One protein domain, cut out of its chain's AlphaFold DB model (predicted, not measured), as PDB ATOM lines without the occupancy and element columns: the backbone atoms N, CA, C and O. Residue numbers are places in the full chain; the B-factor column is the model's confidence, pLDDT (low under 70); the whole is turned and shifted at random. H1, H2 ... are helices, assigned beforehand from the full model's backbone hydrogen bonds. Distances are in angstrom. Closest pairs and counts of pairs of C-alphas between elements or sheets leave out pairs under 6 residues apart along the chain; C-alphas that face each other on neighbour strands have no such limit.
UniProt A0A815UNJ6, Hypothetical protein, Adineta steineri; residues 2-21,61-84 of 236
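AT A GLANCE: This is residues 2 to 21 and 61 to 84 of the 236 residues of the protein "Hypothetical protein" of Adineta steineri (UniProt A0A815UNJ6). What is the shape? Two helices, H1 then H2, run the same way side by side with slight contact; residues 77 to 84 fold back past H2 as a tail. What else describes it? The printed part has 44 residues, no named strand and class all helix; it is only just loose, close to compact, with a radius of gyration of the C-alphas of 11.2 A and spans of 36 by 26 by 16 A.

IN THESE COORDINATES: Where is H1? Residues 5 to 21, 24.5 A long, from C-alpha 5 at (225.949, 162.630, 209.463). Where is H2? Residues 67 to 76, 14.3 A long, ending at C-alpha 76 at (220.279, 169.255, 195.713).

HOW THE PARTS SIT: Do they touch? H1, with residues 9 to 13 alone, and H2 only just touch, with 3 pairs of C-alphas within 8 A; the closest C-alphas, of Arg 13 and Leu 73, are 7.3 A apart. How do they run? The same way, at a shallow tilt of 29 degrees. And their backbones? In H1 and H2 every O i to N i+4 pair is within hydrogen-bond range.

THE WHOLE: Is there a cut? Residues 22 to 60 are not printed; C-alphas 21 and 61 are 18.3 A apart. Where is confidence low? Residues 2 to 3, 5 to 6, 16 and 19 to 21 have pLDDT under 70.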
ATOM      1  N   SER A   2     224.812 160.914 219.408       44.59
ATOM      2  CA  SER A   2     225.435 161.295 218.133       44.59
ATOM      3  C   SER A   2     224.457 161.029 216.992       44.59
ATOM      4  O   SER A   2     224.151 159.875 216.692       44.59
ATOM      5  N   ILE A   3     223.953 162.085 216.360       51.31
ATOM      6  CA  ILE A   3     223.173 161.958 215.128       51.31
ATOM      7  C   ILE A   3     224.152 161.578 214.012       51.31
ATOM      8  O   ILE A   3     225.180 162.232 213.837       51.31
ATOM      9  N   SER A   4     223.864 160.499 213.282       72.62
ATOM     10  CA  SER A   4     224.638 160.124 212.092       72.62
ATOM     11  C   SER A   4     224.641 161.278 211.084       72.62
ATOM     12  O   SER A   4     223.588 161.860 210.817       72.62
ATOM     13  N   ASN A   5     225.798 161.578 210.483       63.97
ATOM     14  CA  ASN A   5     225.949 162.630 209.463       63.97
ATOM     15  C   ASN A   5     224.927 162.496 208.316       63.97
ATOM     16  O   ASN A   5     224.508 163.497 207.743       63.97
ATOM     17  N   MET A   6     224.488 161.268 208.023       68.69
ATOM     18  CA  MET A   6     223.453 160.971 207.030       68.69
ATOM     19  C   MET A   6     222.059 161.476 207.434       68.69
ATOM     20  O   MET A   6     221.350 162.031 206.600       68.69
ATOM     21  N   HIS A   7     221.675 161.342 208.706       72.56
ATOM     22  CA  HIS A   7     220.377 161.827 209.190       72.56
ATOM     23  C   HIS A   7     220.335 163.356 209.261       72.56
ATOM     24  O   HIS A   7     219.324 163.956 208.909       72.56
ATOM     25  N   LEU A   8     221.446 163.995 209.646       70.56
ATOM     26  CA  LEU A   8     221.549 165.456 209.630       70.56
ATOM     27  C   LEU A   8     221.450 166.008 208.200       70.56
ATOM     28  O   LEU A   8     220.760 166.997 207.971       70.56
ATOM     29  N   TYR A   9     222.092 165.342 207.236       72.25
ATOM     30  CA  TYR A   9     221.987 165.692 205.819       72.25
ATOM     31  C   TYR A   9     220.546 165.596 205.310       72.25
ATOM     32  O   TYR A   9     220.049 166.538 204.698       72.25
ATOM     33  N   GLN A  10     219.858 164.484 205.590       75.31
ATOM     34  CA  GLN A  10     218.463 164.298 205.180       75.31
ATOM     35  C   GLN A  10     217.543 165.352 205.796       75.31
ATOM     36  O   GLN A  10     216.733 165.932 205.083       75.31
ATOM     37  N   PHE A  11     217.707 165.653 207.085       78.12
ATOM     38  CA  PHE A  11     216.928 166.695 207.749       78.12
ATOM     39  C   PHE A  11     217.122 168.066 207.086       78.12
ATOM     40  O   PHE A  11     216.148 168.716 206.720       78.12
ATOM     41  N   ILE A  12     218.377 168.475 206.861       73.50
ATOM     42  CA  ILE A  12     218.696 169.745 206.191       73.50
ATOM     43  C   ILE A  12     218.095 169.788 204.783       73.50
ATOM     44  O   ILE A  12     217.516 170.798 204.389       73.50
ATOM     45  N   ARG A  13     218.216 168.695 204.025       74.12
ATOM     46  CA  ARG A  13     217.689 168.591 202.662       74.12
ATOM     47  C   ARG A  13     216.176 168.798 202.626       74.12
ATOM     48  O   ARG A  13     215.691 169.556 201.792       74.12
ATOM     49  N   GLU A  14     215.444 168.147 203.523       78.50
ATOM     50  CA  GLU A  14     213.984 168.251 203.571       78.50
ATOM     51  C   GLU A  14     213.519 169.635 204.045       78.50
ATOM     52  O   GLU A  14     212.604 170.201 203.450       78.50
ATOM     53  N   GLU A  15     214.184 170.242 205.031       75.62
ATOM     54  CA  GLU A  15     213.865 171.611 205.464       75.62
ATOM     55  C   GLU A  15     214.160 172.653 204.372       75.62
ATOM     56  O   GLU A  15     213.346 173.545 204.128       75.62
ATOM     57  N   CYS A  16     215.271 172.512 203.638       66.88
ATOM     58  CA  CYS A  16     215.574 173.370 202.489       66.88
ATOM     59  C   CYS A  16     214.538 173.216 201.366       66.88
ATOM     60  O   CYS A  16     214.110 174.213 200.788       66.88
ATOM     61  N   LYS A  17     214.095 171.989 201.066       72.62
ATOM     62  CA  LYS A  17     213.054 171.752 200.054       72.62
ATOM     63  C   LYS A  17     211.719 172.376 200.441       72.62
ATOM     64  O   LYS A  17     211.104 173.025 199.599       72.62
ATOM     65  N   LYS A  18     211.290 172.233 201.700       71.94
ATOM     66  CA  LYS A  18     210.067 172.882 202.201       71.94
ATOM     67  C   LYS A  18     210.133 174.398 202.016       71.94
ATOM     68  O   LYS A  18     209.216 174.977 201.445       71.94
ATOM     69  N   ALA A  19     211.259 175.016 202.379       64.75
ATOM     70  CA  ALA A  19     211.459 176.455 202.221       64.75
ATOM     71  C   ALA A  19     211.426 176.931 200.751       64.75
ATOM     72  O   ALA A  19     211.025 178.061 200.482       64.75
ATOM     73  N   ILE A  20     211.833 176.089 199.793       63.97
ATOM     74  CA  ILE A  20     211.795 176.412 198.355       63.97
ATOM     75  C   ILE A  20     210.375 176.267 197.783       63.97
ATOM     76  O   ILE A  20     209.964 177.083 196.954       63.97
ATOM     77  N   VAL A  21     209.626 175.246 198.213       61.66
ATOM     78  CA  VAL A  21     208.264 174.961 197.721       61.66
ATOM     79  C   VAL A  21     207.235 175.940 198.296       61.66
ATOM     80  O   VAL A  21     206.302 176.320 197.594       61.66
ATOM     81  N   VAL A  61     221.389 179.668 208.224       76.31
ATOM     82  CA  VAL A  61     222.793 179.590 207.797       76.31
ATOM     83  C   VAL A  61     223.342 178.217 208.161       76.31
ATOM     84  O   VAL A  61     223.359 177.840 209.331       76.31
ATOM     85  N   ILE A  62     223.811 177.474 207.159       75.69
ATOM     86  CA  ILE A  62     224.393 176.140 207.334       75.69
ATOM     87  C   ILE A  62     225.866 176.193 206.933       75.69
ATOM     88  O   ILE A  62     226.204 176.606 205.826       75.69
ATOM     89  N   ILE A  63     226.753 175.739 207.823       78.69
ATOM     90  CA  ILE A  63     228.195 175.654 207.563       78.69
ATOM     91  C   ILE A  63     228.578 174.187 207.371       78.69
ATOM     92  O   ILE A  63     228.612 173.407 208.323       78.69
ATOM     93  N   VAL A  64     228.912 173.815 206.136       78.25
ATOM     94  CA  VAL A  64     229.318 172.450 205.783       78.25
ATOM     95  C   VAL A  64     230.838 172.386 205.671       78.25
ATOM     96  O   VAL A  64     231.425 172.897 204.721       78.25
ATOM     97  N   LYS A  65     231.492 171.750 206.650       73.06
ATOM     98  CA  LYS A  65     232.960 171.609 206.668       73.06
ATOM     99  C   LYS A  65     233.486 170.583 205.660       73.06
ATOM    100  O   LYS A  65     234.629 170.683 205.230       73.06
ATOM    101  N   ASN A  66     232.682 169.579 205.312       73.88
ATOM    102  CA  ASN A  66     233.090 168.508 204.406       73.88
ATOM    103  C   ASN A  66     232.791 168.895 202.946       73.88
ATOM    104  O   ASN A  66     231.638 169.149 202.604       73.88
ATOM    105  N   ALA A  67     233.821 168.900 202.094       71.62
ATOM    106  CA  ALA A  67     233.703 169.281 200.686       71.62
ATOM    107  C   ALA A  67     232.724 168.395 199.896       71.62
ATOM    108  O   ALA A  67     231.947 168.912 199.101       71.62
ATOM    109  N   PHE A  68     232.691 167.086 200.165       73.94
ATOM    110  CA  PHE A  68     231.774 166.161 199.497       73.94
ATOM    111  C   PHE A  68     230.313 166.483 199.826       73.94
ATOM    112  O   PHE A  68     229.506 166.692 198.927       73.94
ATOM    113  N   LEU A  69     229.992 166.611 201.119       74.31
ATOM    114  CA  LEU A  69     228.632 166.945 201.558       74.31
ATOM    115  C   LEU A  69     228.196 168.327 201.068       74.31
ATOM    116  O   LEU A  69     227.022 168.528 200.772       74.31
ATOM    117  N   ARG A  70     229.136 169.274 200.979       78.00
ATOM    118  CA  ARG A  70     228.879 170.608 200.435       78.00
ATOM    119  C   ARG A  70     228.451 170.521 198.975       78.00
ATOM    120  O   ARG A  70     227.469 171.156 198.612       78.00
ATOM    121  N   ASN A  71     229.152 169.733 198.164       76.88
ATOM    122  CA  ASN A  71     228.834 169.594 196.747       76.88
ATOM    123  C   ASN A  71     227.474 168.907 196.554       76.88
ATOM    124  O   ASN A  71     226.652 169.428 195.811       76.88
ATOM    125  N   SER A  72     227.181 167.840 197.311       77.31
ATOM    126  CA  SER A  72     225.863 167.187 197.272       77.31
ATOM    127  C   SER A  72     224.723 168.125 197.683       77.31
ATOM    128  O   SER A  72     223.679 168.133 197.040       77.31
ATOM    129  N   LEU A  73     224.933 168.956 198.714       79.00
ATOM    130  CA  LEU A  73     223.952 169.967 199.121       79.00
ATOM    131  C   LEU A  73     223.729 171.016 198.033       79.00
ATOM    132  O   LEU A  73     222.585 171.365 197.785       79.00
ATOM    133  N   ILE A  74     224.800 171.511 197.405       79.81
ATOM    134  CA  ILE A  74     224.729 172.498 196.317       79.81
ATOM    135  C   ILE A  74     223.942 171.943 195.124       79.81
ATOM    136  O   ILE A  74     223.110 172.659 194.568       79.81
ATOM    137  N   ASP A  75     224.185 170.680 194.767       75.06
ATOM    138  CA  ASP A  75     223.483 170.006 193.672       75.06
ATOM    139  C   ASP A  75     221.989 169.820 194.001       75.06
ATOM    140  O   ASP A  75     221.136 170.058 193.150       75.06
ATOM    141  N   ASP A  76     221.659 169.468 195.250       74.62
ATOM    142  CA  ASP A  76     220.279 169.255 195.713       74.62
ATOM    143  C   ASP A  76     219.428 170.538 195.767       74.62
ATOM    144  O   ASP A  76     218.208 170.467 195.630       74.62
ATOM    145  N   ILE A  77     220.043 171.701 196.003       76.75
ATOM    146  CA  ILE A  77     219.341 172.996 196.102       76.75
ATOM    147  C   ILE A  77     219.339 173.779 194.776       76.75
ATOM    148  O   ILE A  77     218.997 174.962 194.771       76.75
ATOM    149  N   GLU A  78     219.762 173.147 193.674       72.50
ATOM    150  CA  GLU A  78     219.926 173.763 192.345       72.50
ATOM    151  C   GLU A  78     220.744 175.069 192.371       72.50
ATOM    152  O   GLU A  78     220.543 175.991 191.570       72.50
ATOM    153  N   PHE A  79     221.689 175.186 193.307       76.81
ATOM    154  CA  PHE A  79     222.478 176.402 193.426       76.81
ATOM    155  C   PHE A  79     223.449 176.500 192.250       76.81
ATOM    156  O   PHE A  79     224.235 175.592 191.975       76.81
ATOM    157  N   LYS A  80     223.421 177.640 191.550       75.25
ATOM    158  CA  LYS A  80     224.317 177.886 190.418       75.25
ATOM    159  C   LYS A  80     225.759 177.999 190.906       75.25
ATOM    160  O   LYS A  80     226.167 179.034 191.434       75.25
ATOM    161  N   LYS A  81     226.534 176.935 190.692       78.12
ATOM    162  CA  LYS A  81     227.982 176.916 190.923       78.12
ATOM    163  C   LYS A  81     228.677 177.964 190.059       78.12
ATOM    164  O   LYS A  81     228.304 178.192 188.906       78.12
ATOM    165  N   THR A  82     229.722 178.581 190.599       79.69
ATOM    166  CA  THR A  82     230.589 179.457 189.804       79.69
ATOM    167  C   THR A  82     231.516 178.626 188.914       79.69
ATOM    168  O   THR A  82     231.867 177.494 189.252       79.69
ATOM    169  N   LEU A  83     231.979 179.191 187.792       82.62
ATOM    170  CA  LEU A  83     232.938 178.513 186.901       82.62
ATOM    171  C   LEU A  83     234.213 178.074 187.639       82.62
ATOM    172  O   LEU A  83     234.743 176.996 187.388       82.62
ATOM    173  N   GLN A  84     234.675 178.884 188.593       83.06
ATOM    174  CA  GLN A  84     235.849 178.568 189.403       83.06
ATOM    175  C   GLN A  84     235.613 177.370 190.334       83.06
ATOM    176  O   GLN A  84     236.520 176.564 190.531       83.06
TER     177      GLN A  84